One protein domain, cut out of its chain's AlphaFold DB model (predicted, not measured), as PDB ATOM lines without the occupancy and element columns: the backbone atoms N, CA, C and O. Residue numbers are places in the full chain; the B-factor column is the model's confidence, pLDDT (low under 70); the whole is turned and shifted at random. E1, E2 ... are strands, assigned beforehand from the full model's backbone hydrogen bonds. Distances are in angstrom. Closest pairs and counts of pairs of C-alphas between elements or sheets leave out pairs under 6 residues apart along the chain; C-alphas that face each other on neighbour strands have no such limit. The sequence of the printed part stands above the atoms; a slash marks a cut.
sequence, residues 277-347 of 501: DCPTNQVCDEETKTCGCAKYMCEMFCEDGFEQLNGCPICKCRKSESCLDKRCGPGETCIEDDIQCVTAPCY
ATOM      1  N   ASP A 277    -167.874 -17.971  72.594       83.69
ATOM      2  CA  ASP A 277    -167.069 -19.187  72.744       83.69
ATOM      3  C   ASP A 277    -166.542 -19.687  71.392       83.69
ATOM      4  O   ASP A 277    -165.661 -20.544  71.346       83.69
ATOM      5  N   CYS A 278    -167.081 -19.154  70.291       78.75
ATOM      6  CA  CYS A 278    -166.685 -19.522  68.944       78.75
ATOM      7  C   CYS A 278    -165.641 -18.554  68.368       78.75
ATOM      8  O   CYS A 278    -165.706 -17.349  68.626       78.75
ATOM      9  N   PRO A 279    -164.697 -19.057  67.550       78.69
ATOM     10  CA  PRO A 279    -163.774 -18.226  66.787       78.69
ATOM     11  C   PRO A 279    -164.501 -17.153  65.969       78.69
ATOM     12  O   PRO A 279    -165.642 -17.340  65.543       78.69
ATOM     13  N   THR A 280    -163.815 -16.044  65.689       75.88
ATOM     14  CA  THR A 280    -164.329 -14.968  64.832       75.88
ATOM     15  C   THR A 280    -164.893 -15.538  63.522       75.88
ATOM     16  O   THR A 280    -164.211 -16.305  62.841       75.88
ATOM     17  N   ASN A 281    -166.130 -15.149  63.183       69.00
ATOM     18  CA  ASN A 281    -166.957 -15.617  62.050       69.00
ATOM     19  C   ASN A 281    -167.621 -17.001  62.180       69.00
ATOM     20  O   ASN A 281    -168.222 -17.484  61.218       69.00
ATOM     21  N   GLN A 282    -167.607 -17.603  63.367       82.94
ATOM     22  CA  GLN A 282    -168.420 -18.777  63.678       82.94
ATOM     23  C   GLN A 282    -169.585 -18.416  64.608       82.94
ATOM     24  O   GLN A 282    -169.526 -17.472  65.395       82.94
ATOM     25  N   VAL A 283    -170.683 -19.157  64.484       84.38
ATOM     26  CA  VAL A 283    -171.865 -19.062  65.340       84.38
ATOM     27  C   VAL A 283    -172.011 -20.391  66.060       84.38
ATOM     28  O   VAL A 283    -171.835 -21.454  65.467       84.38
ATOM     29  N   CYS A 284    -172.314 -20.317  67.351       84.69
ATOM     30  CA  CYS A 284    -172.616 -21.505  68.123       84.69
ATOM     31  C   CYS A 284    -173.966 -22.064  67.675       84.69
ATOM     32  O   CYS A 284    -174.986 -21.389  67.816       84.69
ATOM     33  N   ASP A 285    -173.962 -23.271  67.127       82.06
ATOM     34  CA  ASP A 285    -175.178 -23.996  66.803       82.06
ATOM     35  C   ASP A 285    -175.834 -24.458  68.112       82.06
ATOM     36  O   ASP A 285    -175.232 -25.173  68.920       82.06
ATOM     37  N   GLU A 286    -177.052 -23.984  68.376       82.12
ATOM     38  CA  GLU A 286    -177.697 -24.191  69.675       82.12
ATOM     39  C   GLU A 286    -178.072 -25.654  69.941       82.12
ATOM     40  O   GLU A 286    -178.179 -26.030  71.114       82.12
ATOM     41  N   GLU A 287    -178.240 -26.462  68.893       82.06
ATOM     42  CA  GLU A 287    -178.700 -27.849  68.964       82.06
ATOM     43  C   GLU A 287    -177.521 -28.813  69.117       82.06
ATOM     44  O   GLU A 287    -177.501 -29.654  70.015       82.06
ATOM     45  N   THR A 288    -176.490 -28.641  68.293       84.19
ATOM     46  CA  THR A 288    -175.286 -29.483  68.313       84.19
ATOM     47  C   THR A 288    -174.247 -29.011  69.324       84.19
ATOM     48  O   THR A 288    -173.305 -29.744  69.627       84.19
ATOM     49  N   LYS A 289    -174.402 -27.786  69.847       90.62
ATOM     50  CA  LYS A 289    -173.402 -27.085  70.661       90.62
ATOM     51  C   LYS A 289    -172.050 -26.992  69.972       90.62
ATOM     52  O   LYS A 289    -171.062 -26.851  70.669       90.62
ATOM     53  N   THR A 290    -171.970 -27.049  68.647       87.25
ATOM     54  CA  THR A 290    -170.703 -26.918  67.917       87.25
ATOM     55  C   THR A 290    -170.586 -25.537  67.280       87.25
ATOM     56  O   THR A 290    -171.588 -24.891  66.965       87.25
ATOM     57  N   CYS A 291    -169.362 -25.046  67.096       83.50
ATOM     58  CA  CYS A 291    -169.148 -23.815  66.344       83.50
ATOM     59  C   CYS A 291    -169.232 -24.111  64.845       83.50
ATOM     60  O   CYS A 291    -168.355 -24.769  64.282       83.50
ATOM     61  N   GLY A 292    -170.295 -23.630  64.204       85.19
ATOM     62  CA  GLY A 292    -170.484 -23.686  62.759       85.19
ATOM     63  C   GLY A 292    -170.182 -22.339  62.113       85.19
ATOM     64  O   GLY A 292    -170.160 -21.301  62.774       85.19
ATOM     65  N   CYS A 293    -169.958 -22.317  60.803       86.50
ATOM     66  CA  CYS A 293    -169.875 -21.046  60.092       86.50
ATOM     67  C   CYS A 293    -171.216 -20.313  60.171       86.50
ATOM     68  O   CYS A 293    -172.275 -20.924  60.017       86.50
ATOM     69  N   ALA A 294    -171.174 -18.996  60.388       79.31
ATOM     70  CA  ALA A 294    -172.372 -18.179  60.270       79.31
ATOM     71  C   ALA A 294    -172.989 -18.394  58.879       79.31
ATOM     72  O   ALA A 294    -172.275 -18.353  57.874       79.31
ATOM     73  N   LYS A 295    -174.306 -18.613  58.806       78.06
ATOM     74  CA  LYS A 295    -175.017 -18.627  57.524       78.06
ATOM     75  C   LYS A 295    -174.788 -17.272  56.851       78.06
ATOM     76  O   LYS A 295    -175.244 -16.243  57.347       78.06
ATOM     77  N   TYR A 296    -174.021 -17.273  55.771       70.94
ATOM     78  CA  TYR A 296    -173.598 -16.067  55.075       70.94
ATOM     79  C   TYR A 296    -174.767 -15.513  54.245       70.94
ATOM     80  O   TYR A 296    -175.413 -16.249  53.502       70.94
ATOM     81  N   MET A 297    -175.056 -14.217  54.386       71.00
ATOM     82  CA  MET A 297    -176.022 -13.474  53.562       71.00
ATOM     83  C   MET A 297    -175.259 -12.501  52.657       71.00
ATOM     84  O   MET A 297    -175.312 -11.290  52.851       71.00
ATOM     85  N   CYS A 298    -174.485 -13.031  51.709       80.44
ATOM     86  CA  CYS A 298    -173.871 -12.229  50.651       80.44
ATOM     87  C   CYS A 298    -174.681 -12.472  49.372       80.44
ATOM     88  O   CYS A 298    -174.714 -13.597  48.882       80.44
ATOM     89  N   GLU A 299    -175.337 -11.445  48.835       85.88
ATOM     90  CA  GLU A 299    -176.150 -11.556  47.607       85.88
ATOM     91  C   GLU A 299    -175.325 -11.395  46.316       85.88
ATOM     92  O   GLU A 299    -175.872 -11.361  45.218       85.88
ATOM     93  N   MET A 300    -173.997 -11.296  46.426       84.94
ATOM     94  CA  MET A 300    -173.103 -11.169  45.274       84.94
ATOM     95  C   MET A 300    -172.729 -12.539  44.692       84.94
ATOM     96  O   MET A 300    -172.468 -13.485  45.431       84.94
ATOM     97  N   PHE A 301    -172.674 -12.638  43.364       89.75
ATOM     98  CA  PHE A 301    -172.168 -13.814  42.655       89.75
ATOM     99  C   PHE A 301    -170.654 -13.683  42.448       89.75
ATOM    100  O   PHE A 301    -170.186 -12.651  41.971       89.75
ATOM    101  N   CYS A 302    -169.900 -14.722  42.803       90.50
ATOM    102  CA  CYS A 302    -168.461 -14.821  42.562       90.50
ATOM    103  C   CYS A 302    -168.201 -16.077  41.721       90.50
ATOM    104  O   CYS A 302    -168.546 -17.169  42.175       90.50
ATOM    105  N   GLU A 303    -167.590 -15.937  40.540       86.44
ATOM    106  CA  GLU A 303    -167.312 -17.060  39.622       86.44
ATOM    107  C   GLU A 303    -166.422 -18.132  40.276       86.44
ATOM    108  O   GLU A 303    -166.750 -19.316  40.230       86.44
ATOM    109  N   ASP A 304    -165.391 -17.710  41.013       86.69
ATOM    110  CA  ASP A 304    -164.451 -18.598  41.723       86.69
ATOM    111  C   ASP A 304    -164.841 -18.877  43.188       86.69
ATOM    112  O   ASP A 304    -164.055 -19.391  43.996       86.69
ATOM    113  N   GLY A 305    -166.068 -18.509  43.566       89.62
ATOM    114  CA  GLY A 305    -166.563 -18.598  44.935       89.62
ATOM    115  C   GLY A 305    -165.975 -17.546  45.883       89.62
ATOM    116  O   GLY A 305    -165.368 -16.551  45.486       89.62
ATOM    117  N   PHE A 306    -166.203 -17.749  47.179       90.06
ATOM    118  CA  PHE A 306    -165.825 -16.806  48.232       90.06
ATOM    119  C   PHE A 306    -164.473 -17.165  48.869       90.06
ATOM    120  O   PHE A 306    -164.103 -18.340  48.986       90.06
ATOM    121  N   GLU A 307    -163.735 -16.146  49.315       91.81
ATOM    122  CA  GLU A 307    -162.591 -16.314  50.211       91.81
ATOM    123  C   GLU A 307    -163.047 -16.941  51.538       91.81
ATOM    124  O   GLU A 307    -164.183 -16.749  51.978       91.81
ATOM    125  N   GLN A 308    -162.156 -17.694  52.189       88.06
ATOM    126  CA  GLN A 308    -162.423 -18.310  53.487       88.06
ATOM    127  C   GLN A 308    -161.534 -17.698  54.570       88.06
ATOM    128  O   GLN A 308    -160.327 -17.568  54.388       88.06
ATOM    129  N   LEU A 309    -162.120 -17.398  55.727       84.25
ATOM    130  CA  LEU A 309    -161.406 -17.041  56.948       84.25
ATOM    131  C   LEU A 309    -161.715 -18.102  58.009       84.25
ATOM    132  O   LEU A 309    -162.877 -18.324  58.342       84.25
ATOM    133  N   ASN A 310    -160.684 -18.788  58.514       81.19
ATOM    134  CA  ASN A 310    -160.826 -19.913  59.455       81.19
ATOM    135  C   ASN A 310    -161.767 -21.031  58.954       81.19
ATOM    136  O   ASN A 310    -162.507 -21.626  59.736       81.19
ATOM    137  N   GLY A 311    -161.757 -21.298  57.641       79.62
ATOM    138  CA  GLY A 311    -162.614 -22.303  56.997       79.62
ATOM    139  C   GLY A 311    -164.059 -21.857  56.746       79.62
ATOM    140  O   GLY A 311    -164.843 -22.638  56.215       79.62
ATOM    141  N   CYS A 312    -164.416 -20.614  57.088       88.12
ATOM    142  CA  CYS A 312    -165.743 -20.055  56.845       88.12
ATOM    143  C   CYS A 312    -165.723 -19.036  55.702       88.12
ATOM    144  O   CYS A 312    -164.830 -18.186  55.679       88.12
ATOM    145  N   PRO A 313    -166.687 -19.082  54.765       83.25
ATOM    146  CA  PRO A 313    -166.752 -18.121  53.672       83.25
ATOM    147  C   PRO A 313    -167.020 -16.707  54.206       83.25
ATOM    148  O   PRO A 313    -167.863 -16.512  55.082       83.25
ATOM    149  N   ILE A 314    -166.307 -15.724  53.666       90.06
ATOM    150  CA  ILE A 314    -166.518 -14.292  53.920       90.06
ATOM    151  C   ILE A 314    -167.057 -13.615  52.650       90.06
ATOM    152  O   ILE A 314    -166.835 -14.127  51.558       90.06
ATOM    153  N   CYS A 315    -167.752 -12.471  52.757       90.88
ATOM    154  CA  CYS A 315    -168.309 -11.735  51.602       90.88
ATOM    155  C   CYS A 315    -167.219 -11.033  50.772       90.88
ATOM    156  O   CYS A 315    -167.176  -9.809  50.664       90.88
ATOM    157  N   LYS A 316    -166.299 -11.815  50.222       91.06
ATOM    158  CA  LYS A 316    -165.213 -11.368  49.369       91.06
ATOM    159  C   LYS A 316    -164.975 -12.452  48.331       91.06
ATOM    160  O   LYS A 316    -164.754 -13.603  48.701       91.06
ATOM    161  N   CYS A 317    -165.075 -12.105  47.051       91.81
ATOM    162  CA  CYS A 317    -164.795 -13.061  45.986       91.81
ATOM    163  C   CYS A 317    -163.334 -13.494  46.055       91.81
ATOM    164  O   CYS A 317    -162.450 -12.667  46.303       91.81
ATOM    165  N   ARG A 318    -163.085 -14.785  45.835       89.69
ATOM    166  CA  ARG A 318    -161.730 -15.291  45.646       89.69
ATOM    167  C   ARG A 318    -161.129 -14.580  44.436       89.69
ATOM    168  O   ARG A 318    -161.790 -14.446  43.411       89.69
ATOM    169  N   LYS A 319    -159.897 -14.088  44.560       86.19
ATOM    170  CA  LYS A 319    -159.151 -13.636  43.384       86.19
ATOM    171  C   LYS A 319    -158.843 -14.866  42.537       86.19
ATOM    172  O   LYS A 319    -158.291 -15.823  43.077       86.19
ATOM    173  N   SER A 320    -159.195 -14.832  41.257       76.69
ATOM    174  CA  SER A 320    -158.771 -15.828  40.278       76.69
ATOM    175  C   SER A 320    -157.243 -15.933  40.343       76.69
ATOM    176  O   SER A 320    -156.545 -14.965  40.024       76.69
ATOM    177  N   GLU A 321    -156.715 -17.051  40.840       75.25
ATOM    178  CA  GLU A 321    -155.269 -17.272  40.854       75.25
ATOM    179  C   GLU A 321    -154.811 -17.380  39.404       75.25
ATOM    180  O   GLU A 321    -155.194 -18.300  38.696       75.25
ATOM    181  N   SER A 322    -154.011 -16.432  38.933       81.31
ATOM    182  CA  SER A 322    -153.397 -16.571  37.616       81.31
ATOM    183  C   SER A 322    -152.199 -17.519  37.705       81.31
ATOM    184  O   SER A 322    -151.598 -17.686  38.772       81.31
ATOM    185  N   CYS A 323    -151.776 -18.103  36.581       78.19
ATOM    186  CA  CYS A 323    -150.537 -18.887  36.542       78.19
ATOM    187  C   CYS A 323    -149.284 -18.095  36.968       78.19
ATOM    188  O   CYS A 323    -148.268 -18.710  37.283       78.19
ATOM    189  N   LEU A 324    -149.352 -16.758  37.037       77.69
ATOM    190  CA  LEU A 324    -148.272 -15.914  37.559       77.69
ATOM    191  C   LEU A 324    -148.036 -16.121  39.064       77.69
ATOM    192  O   LEU A 324    -146.904 -15.981  39.524       77.69
ATOM    193  N   ASP A 325    -149.072 -16.495  39.819       78.94
ATOM    194  CA  ASP A 325    -148.995 -16.662  41.277       78.94
ATOM    195  C   ASP A 325    -148.705 -18.116  41.698       78.94
ATOM    196  O   ASP A 325    -148.329 -18.386  42.845       78.94
ATOM    197  N   LYS A 326    -148.825 -19.074  40.769       81.12
ATOM    198  CA  LYS A 326    -148.691 -20.510  41.045       81.12
ATOM    199  C   LYS A 326    -147.265 -21.011  40.803       81.12
ATOM    200  O   LYS A 326    -146.796 -21.108  39.673       81.12
ATOM    201  N   ARG A 327    -146.567 -21.405  41.874       82.06
ATOM    202  CA  ARG A 327    -145.251 -22.067  41.772       82.06
ATOM    203  C   ARG A 327    -145.418 -23.559  41.492       82.06
ATOM    204  O   ARG A 327    -145.762 -24.316  42.396       82.06
ATOM    205  N   CYS A 328    -145.141 -23.973  40.261       89.62
ATOM    206  CA  CYS A 328    -145.088 -25.388  39.897       89.62
ATOM    207  C   CYS A 328    -143.767 -26.045  40.323       89.62
ATOM    208  O   CYS A 328    -142.758 -25.365  40.535       89.62
ATOM    209  N   GLY A 329    -143.782 -27.371  40.485       83.62
ATOM    210  CA  GLY A 329    -142.590 -28.129  40.852       83.62
ATOM    211  C   GLY A 329    -141.515 -28.094  39.752       83.62
ATOM    212  O   GLY A 329    -141.800 -27.746  38.604       83.62
ATOM    213  N   PRO A 330    -140.257 -28.457  40.063       76.19
ATOM    214  CA  PRO A 330    -139.204 -28.556  39.056       76.19
ATOM    215  C   PRO A 330    -139.620 -29.486  37.905       76.19
ATOM    216  O   PRO A 330    -139.874 -30.668  38.126       76.19
ATOM    217  N   GLY A 331    -139.657 -28.957  36.680       82.06
ATOM    218  CA  GLY A 331    -140.063 -29.709  35.489       82.06
ATOM    219  C   GLY A 331    -141.557 -29.645  35.165       82.06
ATOM    220  O   GLY A 331    -142.005 -30.410  34.319       82.06
ATOM    221  N   GLU A 332    -142.320 -28.749  35.787       91.19
ATOM    222  CA  GLU A 332    -143.729 -28.492  35.474       91.19
ATOM    223  C   GLU A 332    -143.951 -27.059  34.958       91.19
ATOM    224  O   GLU A 332    -143.190 -26.146  35.278       91.19
ATOM    225  N   THR A 333    -145.004 -26.858  34.164       87.38
ATOM    226  CA  THR A 333    -145.487 -25.557  33.682       87.38
ATOM    227  C   THR A 333    -146.967 -25.395  34.022       87.38
ATOM    228  O   THR A 333    -147.715 -26.370  33.991       87.38
ATOM    229  N   CYS A 334    -147.398 -24.182  34.358       89.19
ATOM    230  CA  CYS A 334    -148.806 -23.880  34.619       89.19
ATOM    231  C   CYS A 334    -149.541 -23.603  33.296       89.19
ATOM    232  O   CYS A 334    -149.001 -22.893  32.449       89.19
ATOM    233  N   ILE A 335    -150.738 -24.166  33.108       90.19
ATOM    234  CA  ILE A 335    -151.621 -23.870  31.964       90.19
ATOM    235  C   ILE A 335    -152.653 -22.825  32.398       90.19
ATOM    236  O   ILE A 335    -153.373 -23.069  33.363       90.19
ATOM    237  N   GLU A 336    -152.726 -21.691  31.694       81.06
ATOM    238  CA  GLU A 336    -153.558 -20.534  32.078       81.06
ATOM    239  C   GLU A 336    -155.059 -20.841  32.145       81.06
ATOM    240  O   GLU A 336    -155.727 -20.328  33.036       81.06
ATOM    241  N   ASP A 337    -155.565 -21.724  31.280       77.19
ATOM    242  CA  ASP A 337    -157.001 -22.020  31.189       77.19
ATOM    243  C   ASP A 337    -157.542 -22.818  32.392       77.19
ATOM    244  O   ASP A 337    -158.693 -22.643  32.779       77.19
ATOM    245  N   ASP A 338    -156.707 -23.664  33.008       77.06
ATOM    246  CA  ASP A 338    -157.115 -24.560  34.107       77.06
ATOM    247  C   ASP A 338    -156.345 -24.307  35.415       77.06
ATOM    248  O   ASP A 338    -156.618 -24.932  36.443       77.06
ATOM    249  N   ILE A 339    -155.344 -23.420  35.384       84.50
ATOM    250  CA  ILE A 339    -154.434 -23.110  36.494       84.50
ATOM    251  C   ILE A 339    -153.865 -24.414  37.089       84.50
ATOM    252  O   ILE A 339    -153.794 -24.607  38.303       84.50
ATOM    253  N   GLN A 340    -153.473 -25.372  36.246       89.19
ATOM    254  CA  GLN A 340    -152.882 -26.649  36.671       89.19
ATOM    255  C   GLN A 340    -151.410 -26.726  36.279       89.19
ATOM    256  O   GLN A 340    -151.033 -26.371  35.165       89.19
ATOM    257  N   CYS A 341    -150.579 -27.211  37.205       88.69
ATOM    258  CA  CYS A 341    -149.191 -27.543  36.921       88.69
ATOM    259  C   CYS A 341    -149.155 -28.885  36.192       88.69
ATOM    260  O   CYS A 341    -149.602 -29.897  36.729       88.69
ATOM    261  N   VAL A 342    -148.635 -28.887  34.973       91.88
ATOM    262  CA  VAL A 342    -148.434 -30.095  34.172       91.88
ATOM    263  C   VAL A 342    -146.949 -30.291  33.918       91.88
ATOM    264  O   VAL A 342    -146.207 -29.322  33.794       91.88
ATOM    265  N   THR A 343    -146.484 -31.534  33.812       90.50
ATOM    266  CA  THR A 343    -145.076 -31.815  33.505       90.50
ATOM    267  C   THR A 343    -144.693 -31.219  32.147       90.50
ATOM    268  O   THR A 343    -145.304 -31.531  31.124       90.50
ATOM    269  N   ALA A 344    -143.680 -30.353  32.137       74.81
ATOM    270  CA  ALA A 344    -143.186 -29.689  30.946       74.81
ATOM    271  C   ALA A 344    -142.612 -30.733  29.970       74.81
ATOM    272  O   ALA A 344    -141.821 -31.592  30.376       74.81
ATOM    273  N   PRO A 345    -142.979 -30.693  28.678       66.56
ATOM    274  CA  PRO A 345    -142.446 -31.629  27.700       66.56
ATOM    275  C   PRO A 345    -140.927 -31.442  27.554       66.56
ATOM    276  O   PRO A 345    -140.439 -30.361  27.228       66.56
ATOM    277  N   CYS A 346    -140.160 -32.508  27.794       41.88
ATOM    278  CA  CYS A 346    -138.704 -32.497  27.665       41.88
ATOM    279  C   CYS A 346    -138.280 -32.318  26.197       41.88
ATOM    280  O   CYS A 346    -138.297 -33.279  25.422       41.88
ATOM    281  N   TYR A 347    -137.814 -31.130  25.813       45.38
ATOM    282  CA  TYR A 347    -137.135 -30.941  24.531       45.38
ATOM    283  C   TYR A 347    -135.653 -31.331  24.651       45.38
ATOM    284  O   TYR A 347    -134.880 -30.725  25.392       45.38
TER     285      TYR A 347
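This is residues 277 to 347 of the 501 residues of a protein of Dimorphilus gyrociliatus (UniProt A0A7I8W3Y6). With little regular structure, the domain is a rod of three small two-stranded hairpins in a row, E3-E4 in the middle, E1-E2 near one end and E5-E6 toward the other, joined by long links. The printed part has 71 residues, no named helix and six strands, E1 to E6 in order, 24 residues in all; the class is all strand, each sheet antiparallel. It is extended, radius of gyration of the C-alphas 18.3 A, spanning 61 by 25 by 16 A.

E4, residues 312 to 317, is 13.0 A long; E3 is 306 to 309. E1, 282 to 284, begins at C-alpha (-168.420, -18.777, 63.678); E2 is 291 to 293. E5 is 332 to 335; E6, 340 to 343, ends at C-alpha (-145.076, -31.815, 33.505).

Within hydrogen-bond range are N 307 and O 316 in hairpin E3-E4, 2.8 A, N 283 and O 292 in hairpin E1-E2, 2.8 A, and N 333 and O 342 in hairpin E5-E6, 2.8 A. The closest C-alphas of E2 and E4, Cys 293 and Cys 312, are 5.3 A apart. E4 and E5 are apart.

The farthest C-alphas, Glu 286 and Tyr 347, are 61.1 A apart. The printed part has no cut; links E2 to E3 and E4 to E5 are long. Residues 281 and 345 to 347 have pLDDT under 70.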